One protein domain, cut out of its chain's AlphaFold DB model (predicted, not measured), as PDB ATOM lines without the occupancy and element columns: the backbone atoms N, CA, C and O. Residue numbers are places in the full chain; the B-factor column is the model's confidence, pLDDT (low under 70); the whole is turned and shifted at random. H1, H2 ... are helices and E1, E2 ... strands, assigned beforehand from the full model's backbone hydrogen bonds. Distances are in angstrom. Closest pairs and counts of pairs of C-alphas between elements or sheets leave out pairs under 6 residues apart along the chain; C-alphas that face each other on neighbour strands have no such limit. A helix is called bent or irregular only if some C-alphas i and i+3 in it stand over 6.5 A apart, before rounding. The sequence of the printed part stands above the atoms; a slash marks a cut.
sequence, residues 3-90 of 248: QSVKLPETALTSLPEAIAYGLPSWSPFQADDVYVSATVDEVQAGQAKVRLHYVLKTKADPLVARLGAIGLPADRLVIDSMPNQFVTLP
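AT A GLANCE: This is residues 3 to 90 of the 248 residues of an uncharacterized protein of Microvirga brassicacearum (UniProt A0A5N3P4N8). A strongly twisted sheet of three strands, E1, E3 and E2, curls round one helix, H2; E2 and E3 make its long hairpin, and H3 leads away from the end of E3. The small hairpin of E4 and E5 comes back to E2, with E5 next to it. The printed part has 88 residues, with three named helices and five named strands in the order E1, H1, H2, E2, E3, H3, E4, E5. The three-stranded sheet, order E1, E3, E2, and the two-stranded sheet E4, E5 are both antiparallel, and the class is mixed, helices and strands. The whole is elongated, spanning 49 by 26 by 19 A, but only just compact, close to loose, with a radius of gyration of the C-alphas of 14.3 A.

IN THESE COORDINATES: E1, residues 3 to 8, begins with C-alpha 3 at (-30.544, 35.525, -54.117) and is 16.4 A long. H1 is residues 9 to 12, 5.5 A. H2, residues 15 to 26, 14.8 A, is irregular: C-alphas 21 and 24 are 7.1 A apart. E2, residues 34 to 44, is 28.4 A long and bends by 53 degrees at residue 41. E3, residues 47 to 56, is 27.9 A long. H3, residues 57 to 69, is 17.4 A long, with C-alpha 69 at (-24.974, 67.280, -49.523); it is neither bent nor irregular, but only just, with C-alphas 59 and 62 at 6.3 A. E4, residues 76 to 78, and E5, residues 86 to 88, are 6.3 A each; C-alpha 88 is at (-35.412, 52.229, -45.102).

HOW THE PARTS SIT: E3 is the inner strand. E1 and E3 are antiparallel at 139 degrees, with N 3 and O 52 at 2.8 A, within hydrogen-bond range. E2 and E3 are antiparallel at 162 degrees, with N 37 and O 53 at 2.8 A. E1, H1, H2 and E2 form a split strand-helix-strand unit, two strands running the same way with E3 between them, and its crossover is right-handed. H2 on one face of the sheet makes two layers. H1, on the same face, lies over E3 at a height over the sheet of 8.1 A. H1 and H2 are close but not clearly touching, the closest C-alphas, of Ala 11 and Ala 18, being 6.0 A apart. H3 only grazes the sheet, with residues 57 to 61. The closest C-alphas of E2 and E5, those of Ser 37 and Val 87, are 5.6 A apart. In the hairpin of E4 and E5, antiparallel at 160 degrees, N 77 and O 87 are 2.9 A apart. O i to N i+4 pairs are within range in 6 of 8 cases in H2 and 7 of 9 in H3; H1 is too short for such a pair.

THE WHOLE: The C-alphas farthest apart, those of Ala 45 and Ile 70, are 49.1 A apart. The printed part has no cut and no long link. The mean pLDDT of the printed part is 78.9, and residues 81 to 85 and residue 90 are under 70.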
ATOM      1  N   GLN A   3     -30.685  36.938 -54.460       81.62
ATOM      2  CA  GLN A   3     -30.544  35.525 -54.117       81.62
ATOM      3  C   GLN A   3     -31.837  34.986 -53.505       81.62
ATOM      4  O   GLN A   3     -32.514  35.693 -52.769       81.62
ATOM      5  N   SER A   4     -32.196  33.737 -53.803       82.19
ATOM      6  CA  SER A   4     -33.377  33.085 -53.225       82.19
ATOM      7  C   SER A   4     -32.948  32.048 -52.192       82.19
ATOM      8  O   SER A   4     -32.080  31.222 -52.470       82.19
ATOM      9  N   VAL A   5     -33.550  32.102 -51.005       83.75
ATOM     10  CA  VAL A   5     -33.234  31.255 -49.852       83.75
ATOM     11  C   VAL A   5     -34.532  30.669 -49.299       83.75
ATOM     12  O   VAL A   5     -35.580  31.314 -49.324       83.75
ATOM     13  N   LYS A   6     -34.471  29.426 -48.814       83.44
ATOM     14  CA  LYS A   6     -35.579  28.787 -48.098       83.44
ATOM     15  C   LYS A   6     -35.383  28.973 -46.598       83.44
ATOM     16  O   LYS A   6     -34.344  28.594 -46.065       83.44
ATOM     17  N   LEU A   7     -36.379  29.550 -45.942       83.12
ATOM     18  CA  LEU A   7     -36.422  29.796 -44.505       83.12
ATOM     19  C   LEU A   7     -37.589  29.011 -43.894       83.12
ATOM     20  O   LEU A   7     -38.610  28.850 -44.557       83.12
ATOM     21  N   PRO A   8     -37.484  28.507 -42.657       81.88
ATOM     22  CA  PRO A   8     -38.646  27.971 -41.960       81.88
ATOM     23  C   PRO A   8     -39.672  29.084 -41.714       81.88
ATOM     24  O   PRO A   8     -39.307  30.237 -41.490       81.88
ATOM     25  N   GLU A   9     -40.958  28.746 -41.734       79.50
ATOM     26  CA  GLU A   9     -42.054  29.710 -41.554       79.50
ATOM     27  C   GLU A   9     -41.951  30.480 -40.227       79.50
ATOM     28  O   GLU A   9     -42.222  31.677 -40.171       79.50
ATOM     29  N   THR A  10     -41.443  29.836 -39.174       77.38
ATOM     30  CA  THR A  10     -41.208  30.463 -37.864       77.38
ATOM     31  C   THR A  10     -40.247  31.652 -37.934       77.38
ATOM     32  O   THR A  10     -40.407  32.614 -37.177       77.38
ATOM     33  N   ALA A  11     -39.304  31.637 -38.881       75.81
ATOM     34  CA  ALA A  11     -38.345  32.713 -39.107       75.81
ATOM     35  C   ALA A  11     -38.948  33.924 -39.840       75.81
ATOM     36  O   ALA A  11     -38.292  34.959 -39.925       75.81
ATOM     37  N   LEU A  12     -40.191  33.846 -40.336       75.62
ATOM     38  CA  LEU A  12     -40.893  35.010 -40.887       75.62
ATOM     39  C   LEU A  12     -41.251  36.032 -39.796       75.62
ATOM     40  O   LEU A  12     -41.247  37.233 -40.061       75.62
ATOM     41  N   THR A  13     -41.511  35.575 -38.565       78.00
ATOM     42  CA  THR A  13     -41.872  36.435 -37.420       78.00
ATOM     43  C   THR A  13     -40.741  37.390 -37.029       78.00
ATOM     44  O   THR A  13     -40.991  38.532 -36.651       78.00
ATOM     45  N   SER A  14     -39.494  36.935 -37.166       78.19
ATOM     46  CA  SER A  14     -38.267  37.695 -36.906       78.19
ATOM     47  C   SER A  14     -37.360  37.718 -38.142       78.19
ATOM     48  O   SER A  14     -36.141  37.557 -38.055       78.19
ATOM     49  N   LEU A  15     -37.961  37.958 -39.314       76.06
ATOM     50  CA  LEU A  15     -37.274  37.968 -40.609       76.06
ATOM     51  C   LEU A  15     -35.949  38.766 -40.611       76.06
ATOM     52  O   LEU A  15     -34.963  38.248 -41.131       76.06
ATOM     53  N   PRO A  16     -35.853  39.977 -40.018       78.69
ATOM     54  CA  PRO A  16     -34.603  40.741 -40.015       78.69
ATOM     55  C   PRO A  16     -33.460  40.050 -39.256       78.69
ATOM     56  O   PRO A  16     -32.318  40.086 -39.707       78.69
ATOM     57  N   GLU A  17     -33.761  39.397 -38.133       78.38
ATOM     58  CA  GLU A  17     -32.773  38.703 -37.296       78.38
ATOM     59  C   GLU A  17     -32.329  37.389 -37.943       78.38
ATOM     60  O   GLU A  17     -31.135  37.098 -38.011       78.38
ATOM     61  N   ALA A  18     -33.281  36.633 -38.498       79.94
ATOM     62  CA  ALA A  18     -32.997  35.405 -39.234       79.94
ATOM     63  C   ALA A  18     -32.126  35.668 -40.472       79.94
ATOM     64  O   ALA A  18     -31.224  34.890 -40.785       79.94
ATOM     65  N   ILE A  19     -32.366  36.790 -41.156       80.94
ATOM     66  CA  ILE A  19     -31.546  37.222 -42.285       80.94
ATOM     67  C   ILE A  19     -30.158  37.638 -41.819       80.94
ATOM     68  O   ILE A  19     -29.192  37.190 -42.420       80.94
ATOM     69  N   ALA A  20     -30.032  38.449 -40.764       80.12
ATOM     70  CA  ALA A  20     -28.730  38.883 -40.257       80.12
ATOM     71  C   ALA A  20     -27.847  37.696 -39.831       80.12
ATOM     72  O   ALA A  20     -26.657  37.675 -40.140       80.12
ATOM     73  N   TYR A  21     -28.442  36.685 -39.191       81.00
ATOM     74  CA  TYR A  21     -27.745  35.465 -38.783       81.00
ATOM     75  C   TYR A  21     -27.386  34.554 -39.969       81.00
ATOM     76  O   TYR A  21     -26.304  33.974 -40.006       81.00
ATOM     77  N   GLY A  22     -28.283  34.424 -40.952       79.38
ATOM     78  CA  GLY A  22     -28.084  33.556 -42.116       79.38
ATOM     79  C   GLY A  22     -27.259  34.175 -43.248       79.38
ATOM     80  O   GLY A  22     -26.726  33.446 -44.087       79.38
ATOM     81  N   LEU A  23     -27.105  35.503 -43.277       80.75
ATOM     82  CA  LEU A  23     -26.426  36.230 -44.353       80.75
ATOM     83  C   LEU A  23     -24.996  35.739 -44.641       80.75
ATOM     84  O   LEU A  23     -24.688  35.574 -45.824       80.75
ATOM     85  N   PRO A  24     -24.149  35.448 -43.628       80.06
ATOM     86  CA  PRO A  24     -22.792  34.945 -43.859       80.06
ATOM     87  C   PRO A  24     -22.764  33.534 -44.464       80.06
ATOM     88  O   PRO A  24     -21.771  33.134 -45.062       80.06
ATOM     89  N   SER A  25     -23.848  32.764 -44.309       81.00
ATOM     90  CA  SER A  25     -23.972  31.423 -44.888       81.00
ATOM     91  C   SER A  25     -24.454  31.448 -46.339       81.00
ATOM     92  O   SER A  25     -24.238  30.476 -47.063       81.00
ATOM     93  N   TRP A  26     -25.149  32.507 -46.760       79.31
ATOM     94  CA  TRP A  26     -25.726  32.611 -48.105       79.31
ATOM     95  C   TRP A  26     -24.947  33.559 -49.009       79.31
ATOM     96  O   TRP A  26     -24.981  33.398 -50.225       79.31
ATOM     97  N   SER A  27     -24.220  34.513 -48.432       78.69
ATOM     98  CA  SER A  27     -23.446  35.508 -49.160       78.69
ATOM     99  C   SER A  27     -22.048  35.663 -48.553       78.69
ATOM    100  O   SER A  27     -21.873  35.440 -47.358       78.69
ATOM    101  N   PRO A  28     -21.051  36.100 -49.338       78.88
ATOM    102  CA  PRO A  28     -19.709  36.368 -48.828       78.88
ATOM    103  C   PRO A  28     -19.617  37.675 -48.015       78.88
ATOM    104  O   PRO A  28     -18.515  38.104 -47.681       78.88
ATOM    105  N   PHE A  29     -20.741  38.345 -47.741       81.88
ATOM    106  CA  PHE A  29     -20.784  39.650 -47.088       81.88
ATOM    107  C   PHE A  29     -21.346  39.542 -45.669       81.88
ATOM    108  O   PHE A  29     -22.265  38.766 -45.407       81.88
ATOM    109  N   GLN A  30     -20.806  40.353 -44.759       79.81
ATOM    110  CA  GLN A  30     -21.332  40.484 -43.402       79.81
ATOM    111  C   GLN A  30     -22.588  41.352 -43.392       79.81
ATOM    112  O   GLN A  30     -22.717  42.269 -44.203       79.81
ATOM    113  N   ALA A  31     -23.494  41.108 -42.441       76.56
ATOM    114  CA  ALA A  31     -24.733  41.880 -42.302       76.56
ATOM    115  C   ALA A  31     -24.492  43.391 -42.137       76.56
ATOM    116  O   ALA A  31     -25.301  44.201 -42.592       76.56
ATOM    117  N   ASP A  32     -23.350  43.774 -41.567       79.06
ATOM    118  CA  ASP A  32     -22.984  45.174 -41.360       79.06
ATOM    119  C   ASP A  32     -22.457  45.878 -42.617       79.06
ATOM    120  O   ASP A  32     -22.496  47.107 -42.666       79.06
ATOM    121  N   ASP A  33     -22.050  45.153 -43.660       82.12
ATOM    122  CA  ASP A  33     -21.432  45.730 -44.867       82.12
ATOM    123  C   ASP A  33     -22.422  45.951 -46.023       82.12
ATOM    124  O   ASP A  33     -22.086  46.537 -47.060       82.12
ATOM    125  N   VAL A  34     -23.666  45.497 -45.864       83.12
ATOM    126  CA  VAL A  34     -24.686  45.470 -46.921       83.12
ATOM    127  C   VAL A  34     -26.015  46.015 -46.409       83.12
ATOM    128  O   VAL A  34     -26.450  45.736 -45.298       83.12
ATOM    129  N   TYR A  35     -26.707  46.774 -47.254       82.62
ATOM    130  CA  TYR A  35     -28.135  47.019 -47.094       82.62
ATOM    131  C   TYR A  35     -28.896  45.836 -47.678       82.62
ATOM    132  O   TYR A  35     -28.709  45.520 -48.855       82.62
ATOM    133  N   VAL A  36     -29.749  45.202 -46.872       80.06
ATOM    134  CA  VAL A  36     -30.508  44.008 -47.259       80.06
ATOM    135  C   VAL A  36     -32.007  44.307 -47.232       80.06
ATOM    136  O   VAL A  36     -32.533  44.802 -46.238       80.06
ATOM    137  N   SER A  37     -32.693  43.987 -48.326       82.12
ATOM    138  CA  SER A  37     -34.153  43.941 -48.434       82.12
ATOM    139  C   SER A  37     -34.570  42.504 -48.706       82.12
ATOM    140  O   SER A  37     -33.964  41.833 -49.541       82.12
ATOM    141  N   ALA A  38     -35.619  42.033 -48.043       78.69
ATOM    142  CA  ALA A  38     -36.155  40.700 -48.267       78.69
ATOM    143  C   ALA A  38     -37.623  40.756 -48.664       78.69
ATOM    144  O   ALA A  38     -38.402  41.525 -48.106       78.69
ATOM    145  N   THR A  39     -37.978  39.911 -49.625       81.56
ATOM    146  CA  THR A  39     -39.343  39.766 -50.127       81.56
ATOM    147  C   THR A  39     -39.726  38.300 -50.029       81.56
ATOM    148  O   THR A  39     -38.960  37.435 -50.450       81.56
ATOM    149  N   VAL A  40     -40.881  38.002 -49.444       82.88
ATOM    150  CA  VAL A  40     -41.394  36.631 -49.390       82.88
ATOM    151  C   VAL A  40     -42.085  36.351 -50.721       82.88
ATOM    152  O   VAL A  40     -43.058  37.023 -51.052       82.88
ATOM    153  N   ASP A  41     -41.552  35.404 -51.494       82.50
ATOM    154  CA  ASP A  41     -42.117  35.019 -52.792       82.50
ATOM    155  C   ASP A  41     -43.257  34.010 -52.610       82.50
ATOM    156  O   ASP A  41     -44.274  34.089 -53.292       82.50
ATOM    157  N   GLU A  42     -43.084  33.043 -51.703       81.88
ATOM    158  CA  GLU A  42     -44.025  31.938 -51.519       81.88
ATOM    159  C   GLU A  42     -43.894  31.327 -50.119       81.88
ATOM    160  O   GLU A  42     -42.790  31.246 -49.578       81.88
ATOM    161  N   VAL A  43     -45.007  30.870 -49.540       82.88
ATOM    162  CA  VAL A  43     -45.034  30.110 -48.280       82.88
ATOM    163  C   VAL A  43     -45.769  28.796 -48.534       82.88
ATOM    164  O   VAL A  43     -46.936  28.808 -48.917       82.88
ATOM    165  N   GLN A  44     -45.089  27.663 -48.348       80.06
ATOM    166  CA  GLN A  44     -45.657  26.322 -48.500       80.06
ATOM    167  C   GLN A  44     -45.155  25.386 -47.395       80.06
ATOM    168  O   GLN A  44     -43.953  25.268 -47.165       80.06
ATOM    169  N   ALA A  45     -46.091  24.670 -46.762       73.44
ATOM    170  CA  ALA A  45     -45.833  23.531 -45.874       73.44
ATOM    171  C   ALA A  45     -44.726  23.763 -44.817       73.44
ATOM    172  O   ALA A  45     -43.809  22.953 -44.679       73.44
ATOM    173  N   GLY A  46     -44.787  24.879 -44.079       77.25
ATOM    174  CA  GLY A  46     -43.823  25.197 -43.017       77.25
ATOM    175  C   GLY A  46     -42.489  25.780 -43.500       77.25
ATOM    176  O   GLY A  46     -41.596  26.026 -42.684       77.25
ATOM    177  N   GLN A  47     -42.335  26.031 -44.805       81.50
ATOM    178  CA  GLN A  47     -41.189  26.727 -45.388       81.50
ATOM    179  C   GLN A  47     -41.628  27.941 -46.210       81.50
ATOM    180  O   GLN A  47     -42.616  27.920 -46.940       81.50
ATOM    181  N   ALA A  48     -40.843  29.006 -46.125       84.00
ATOM    182  CA  ALA A  48     -40.988  30.224 -46.892       84.00
ATOM    183  C   ALA A  48     -39.811  30.381 -47.856       84.00
ATOM    184  O   ALA A  48     -38.642  30.295 -47.473       84.00
ATOM    185  N   LYS A  49     -40.114  30.641 -49.126       83.94
ATOM    186  CA  LYS A  49     -39.131  31.047 -50.124       83.94
ATOM    187  C   LYS A  49     -38.992  32.560 -50.068       83.94
ATOM    188  O   LYS A  49     -39.927  33.298 -50.376       83.94
ATOM    189  N   VAL A  50     -37.813  33.020 -49.675       84.00
ATOM    190  CA  VAL A  50     -37.508  34.436 -49.490       84.00
ATOM    191  C   VAL A  50     -36.454  34.858 -50.498       84.00
ATOM    192  O   VAL A  50     -35.427  34.203 -50.678       84.00
ATOM    193  N   ARG A  51     -36.717  35.964 -51.183       83.94
ATOM    194  CA  ARG A  51     -35.790  36.606 -52.103       83.94
ATOM    195  C   ARG A  51     -35.087  37.748 -51.389       83.94
ATOM    196  O   ARG A  51     -35.714  38.718 -50.971       83.94
ATOM    197  N   LEU A  52     -33.779  37.607 -51.254       81.56
ATOM    198  CA  LEU A  52     -32.872  38.567 -50.651       81.56
ATOM    199  C   LEU A  52     -32.260  39.435 -51.739       81.56
ATOM    200  O   LEU A  52     -31.676  38.934 -52.698       81.56
ATOM    201  N   HIS A  53     -32.365  40.740 -51.554       82.31
ATOM    202  CA  HIS A  53     -31.740  41.752 -52.383       82.31
ATOM    203  C   HIS A  53     -30.750  42.523 -51.522       82.31
ATOM    204  O   HIS A  53     -31.124  43.035 -50.468       82.31
ATOM    205  N   TYR A  54     -29.498  42.616 -51.957       84.25
ATOM    206  CA  TYR A  54     -28.468  43.312 -51.192       84.25
ATOM    207  C   TYR A  54     -27.586  44.229 -52.040       84.25
ATOM    208  O   TYR A  54     -27.307  43.959 -53.219       84.25
ATOM    209  N   VAL A  55     -27.170  45.336 -51.418       83.25
ATOM    210  CA  VAL A  55     -26.295  46.377 -51.979       83.25
ATOM    211  C   VAL A  55     -25.227  46.750 -50.959       83.25
ATOM    212  O   VAL A  55     -25.542  47.061 -49.816       83.25
ATOM    213  N   LEU A  56     -23.962  46.737 -51.382       84.25
ATOM    214  CA  LEU A  56     -22.830  47.108 -50.535       84.25
ATOM    215  C   LEU A  56     -22.939  48.558 -50.062       84.25
ATOM    216  O   LEU A  56     -23.093  49.470 -50.884       84.25
ATOM    217  N   LYS A  57     -22.771  48.771 -48.755       84.31
ATOM    218  CA  LYS A  57     -22.734  50.109 -48.151       84.31
ATOM    219  C   LYS A  57     -21.654  50.980 -48.784       84.31
ATOM    220  O   LYS A  57     -21.924  52.116 -49.144       84.31
ATOM    221  N   THR A  58     -20.492  50.405 -49.102       83.81
ATOM    222  CA  THR A  58     -19.393  51.100 -49.804       83.81
ATOM    223  C   THR A  58     -19.789  51.705 -51.155       83.81
ATOM    224  O   THR A  58     -19.192  52.692 -51.578       83.81
ATOM    225  N   LYS A  59     -20.802  51.152 -51.837       82.75
ATOM    226  CA  LYS A  59     -21.334  51.697 -53.097       82.75
ATOM    227  C   LYS A  59     -22.526  52.631 -52.881       82.75
ATOM    228  O   LYS A  59     -22.677  53.594 -53.628       82.75
ATOM    229  N   ALA A  60     -23.371  52.345 -51.893       82.81
ATOM    230  CA  ALA A  60     -24.590  53.107 -51.626       82.81
ATOM    231  C   ALA A  60     -24.336  54.388 -50.814       82.81
ATOM    232  O   ALA A  60     -24.865  55.443 -51.161       82.81
ATOM    233  N   ASP A  61     -23.498  54.327 -49.780       83.50
ATOM    234  CA  ASP A  61     -23.247  55.441 -48.862       83.50
ATOM    235  C   ASP A  61     -22.687  56.687 -49.567       83.50
ATOM    236  O   ASP A  61     -23.184  57.778 -49.286       83.50
ATOM    237  N   PRO A  62     -21.755  56.594 -50.541       84.50
ATOM    238  CA  PRO A  62     -21.303  57.775 -51.280       84.50
ATOM    239  C   PRO A  62     -22.423  58.459 -52.076       84.50
ATOM    240  O   PRO A  62     -22.425  59.683 -52.208       84.50
ATOM    241  N   LEU A  63     -23.383  57.695 -52.607       81.44
ATOM    242  CA  LEU A  63     -24.527  58.240 -53.344       81.44
ATOM    243  C   LEU A  63     -25.526  58.907 -52.393       81.44
ATOM    244  O   LEU A  63     -25.970  60.024 -52.658       81.44
ATOM    245  N   VAL A  64     -25.820  58.267 -51.260       84.06
ATOM    246  CA  VAL A  64     -26.676  58.830 -50.204       84.06
ATOM    247  C   VAL A  64     -26.054  60.103 -49.622       84.06
ATOM    248  O   VAL A  64     -26.754  61.098 -49.437       84.06
ATOM    249  N   ALA A  65     -24.736  60.117 -49.407       81.81
ATOM    250  CA  ALA A  65     -24.003  61.281 -48.918       81.81
ATOM    251  C   ALA A  65     -24.012  62.439 -49.928       81.81
ATOM    252  O   ALA A  65     -24.230  63.584 -49.537       81.81
ATOM    253  N   ARG A  66     -23.842  62.158 -51.229       82.81
ATOM    254  CA  ARG A  66     -23.954  63.177 -52.291       82.81
ATOM    255  C   ARG A  66     -25.351  63.787 -52.355       82.81
ATOM    256  O   ARG A  66     -25.471  65.002 -52.460       82.81
ATOM    257  N   LEU A  67     -26.397  62.968 -52.250       81.81
ATOM    258  CA  LEU A  67     -27.781  63.450 -52.200       81.81
ATOM    259  C   LEU A  67     -28.040  64.301 -50.948       81.81
ATOM    260  O   LEU A  67     -28.608  65.391 -51.044       81.81
ATOM    261  N   GLY A  68     -27.538  63.858 -49.793       80.00
ATOM    262  CA  GLY A  68     -27.590  64.620 -48.547       80.00
ATOM    263  C   GLY A  68     -26.882  65.976 -48.642       80.00
ATOM    264  O   GLY A  68     -27.425  66.974 -48.173       80.00
ATOM    265  N   ALA A  69     -25.725  66.039 -49.307       80.81
ATOM    266  CA  ALA A  69     -24.974  67.280 -49.523       80.81
ATOM    267  C   ALA A  69     -25.714  68.294 -50.418       80.81
ATOM    268  O   ALA A  69     -25.497  69.495 -50.288       80.81
ATOM    269  N   ILE A  70     -26.618  67.824 -51.284       84.00
ATOM    270  CA  ILE A  70     -27.473  68.659 -52.147       84.00
ATOM    271  C   ILE A  70     -28.789  69.037 -51.421       84.00
ATOM    272  O   ILE A  70     -29.653  69.710 -51.974       84.00
ATOM    273  N   GLY A  71     -28.956  68.641 -50.151       77.50
ATOM    274  CA  GLY A  71     -30.148  68.941 -49.349       77.50
ATOM    275  C   GLY A  71     -31.333  68.006 -49.611       77.50
ATOM    276  O   GLY A  71     -32.438  68.265 -49.134       77.50
ATOM    277  N   LEU A  72     -31.113  66.904 -50.334       76.62
ATOM    278  CA  LEU A  72     -32.105  65.870 -50.625       76.62
ATOM    279  C   LEU A  72     -31.768  64.603 -49.819       76.62
ATOM    280  O   LEU A  72     -31.134  63.687 -50.344       76.62
ATOM    281  N   PRO A  73     -32.152  64.514 -48.532       74.56
ATOM    282  CA  PRO A  73     -31.901  63.315 -47.744       74.56
ATOM    283  C   PRO A  73     -32.705  62.137 -48.312       74.56
ATOM    284  O   PRO A  73     -33.934  62.181 -48.374       74.56
ATOM    285  N   ALA A  74     -32.011  61.076 -48.721       76.31
ATOM    286  CA  ALA A  74     -32.651  59.853 -49.184       76.31
ATOM    287  C   ALA A  74     -33.245  59.085 -47.990       76.31
ATOM    288  O   ALA A  74     -32.514  58.619 -47.119       76.31
ATOM    289  N   ASP A  75     -34.571  58.943 -47.954       72.50
ATOM    290  CA  ASP A  75     -35.276  58.203 -46.894       72.50
ATOM    291  C   ASP A  75     -35.417  56.696 -47.225       72.50
ATOM    292  O   ASP A  75     -35.566  55.861 -46.329       72.50
ATOM    293  N   ARG A  76     -35.358  56.327 -48.515       76.12
ATOM    294  CA  ARG A  76     -35.474  54.942 -49.001       76.12
ATOM    295  C   ARG A  76     -34.478  54.670 -50.119       76.12
ATOM    296  O   ARG A  76     -34.364  55.464 -51.049       76.12
ATOM    297  N   LEU A  77     -33.816  53.520 -50.045       79.44
ATOM    298  CA  LEU A  77     -33.006  52.986 -51.132       79.44
ATOM    299  C   LEU A  77     -33.785  51.860 -51.812       79.44
ATOM    300  O   LEU A  77     -34.050  50.829 -51.197       79.44
ATOM    301  N   VAL A  78     -34.169  52.070 -53.066       81.00
ATOM    302  CA  VAL A  78     -34.837  51.059 -53.891       81.00
ATOM    303  C   VAL A  78     -33.754  50.207 -54.556       81.00
ATOM    304  O   VAL A  78     -32.892  50.745 -55.246       81.00
ATOM    305  N   ILE A  79     -33.745  48.897 -54.286       73.44
ATOM    306  CA  ILE A  79     -32.662  47.991 -54.723       73.44
ATOM    307  C   ILE A  79     -32.950  47.364 -56.101       73.44
ATOM    308  O   ILE A  79     -32.023  46.924 -56.781       73.44
ATOM    309  N   ASP A  80     -34.211  47.353 -56.532       70.81
ATOM    310  CA  ASP A  80     -34.652  46.793 -57.814       70.81
ATOM    311  C   ASP A  80     -35.773  47.653 -58.418       70.81
ATOM    312  O   ASP A  80     -36.365  48.480 -57.734       70.81
ATOM    313  N   SER A  81     -36.135  47.431 -59.680       63.50
ATOM    314  CA  SER A  81     -37.171  48.194 -60.399       63.50
ATOM    315  C   SER A  81     -38.591  48.062 -59.816       63.50
ATOM    316  O   SER A  81     -39.527  48.671 -60.329       63.50
ATOM    317  N   MET A  82     -38.781  47.275 -58.751       61.97
ATOM    318  CA  MET A  82     -40.067  47.087 -58.081       61.97
ATOM    319  C   MET A  82     -40.221  48.027 -56.869       61.97
ATOM    320  O   MET A  82     -39.388  48.002 -55.960       61.97
ATOM    321  N   PRO A  83     -41.330  48.786 -56.763       60.28
ATOM    322  CA  PRO A  83     -41.521  49.805 -55.721       60.28
ATOM    323  C   PRO A  83     -41.607  49.251 -54.289       60.28
ATOM    324  O   PRO A  83     -41.432  50.004 -53.332       60.28
ATOM    325  N   ASN A  84     -41.838  47.945 -54.123       62.97
ATOM    326  CA  ASN A  84     -41.938  47.285 -52.816       62.97
ATOM    327  C   ASN A  84     -40.601  46.740 -52.284       62.97
ATOM    328  O   ASN A  84     -40.574  46.191 -51.186       62.97
ATOM    329  N   GLN A  85     -39.498  46.893 -53.020       69.19
ATOM    330  CA  GLN A  85     -38.181  46.385 -52.626       69.19
ATOM    331  C   GLN A  85     -37.266  47.538 -52.215       69.19
ATOM    332  O   GLN A  85     -36.388  47.980 -52.962       69.19
ATOM    333  N   PHE A  86     -37.517  48.057 -51.014       71.31
ATOM    334  CA  PHE A  86     -36.799  49.201 -50.476       71.31
ATOM    335  C   PHE A  86     -36.200  48.908 -49.104       71.31
ATOM    336  O   PHE A  86     -36.831  48.310 -48.234       71.31
ATOM    337  N   VAL A  87     -34.995  49.423 -48.884       74.12
ATOM    338  CA  VAL A  87     -34.396  49.509 -47.553       74.12
ATOM    339  C   VAL A  87     -34.658  50.903 -47.011       74.12
ATOM    340  O   VAL A  87     -34.384  51.911 -47.665       74.12
ATOM    341  N   THR A  88     -35.224  50.960 -45.808       70.31
ATOM    342  CA  THR A  88     -35.412  52.229 -45.102       70.31
ATOM    343  C   THR A  88     -34.089  52.617 -44.459       70.31
ATOM    344  O   THR A  88     -33.576  51.882 -43.616       70.31
ATOM    345  N   LEU A  89     -33.531  53.755 -44.866       72.81
ATOM    346  CA  LEU A  89     -32.266  54.239 -44.323       72.81
ATOM    347  C   LEU A  89     -32.501  54.833 -42.924       72.81
ATOM    348  O   LEU A  89     -33.524  55.488 -42.700       72.81
ATOM    349  N   PRO A  90     -31.581  54.637 -41.964       63.91
ATOM    350  CA  PRO A  90     -31.680  55.243 -40.642       63.91
ATOM    351  C   PRO A  90     -31.352  56.743 -40.722       63.91
ATOM    352  O   PRO A  90     -30.271  57.184 -40.345       63.91
TER     353      PRO A  90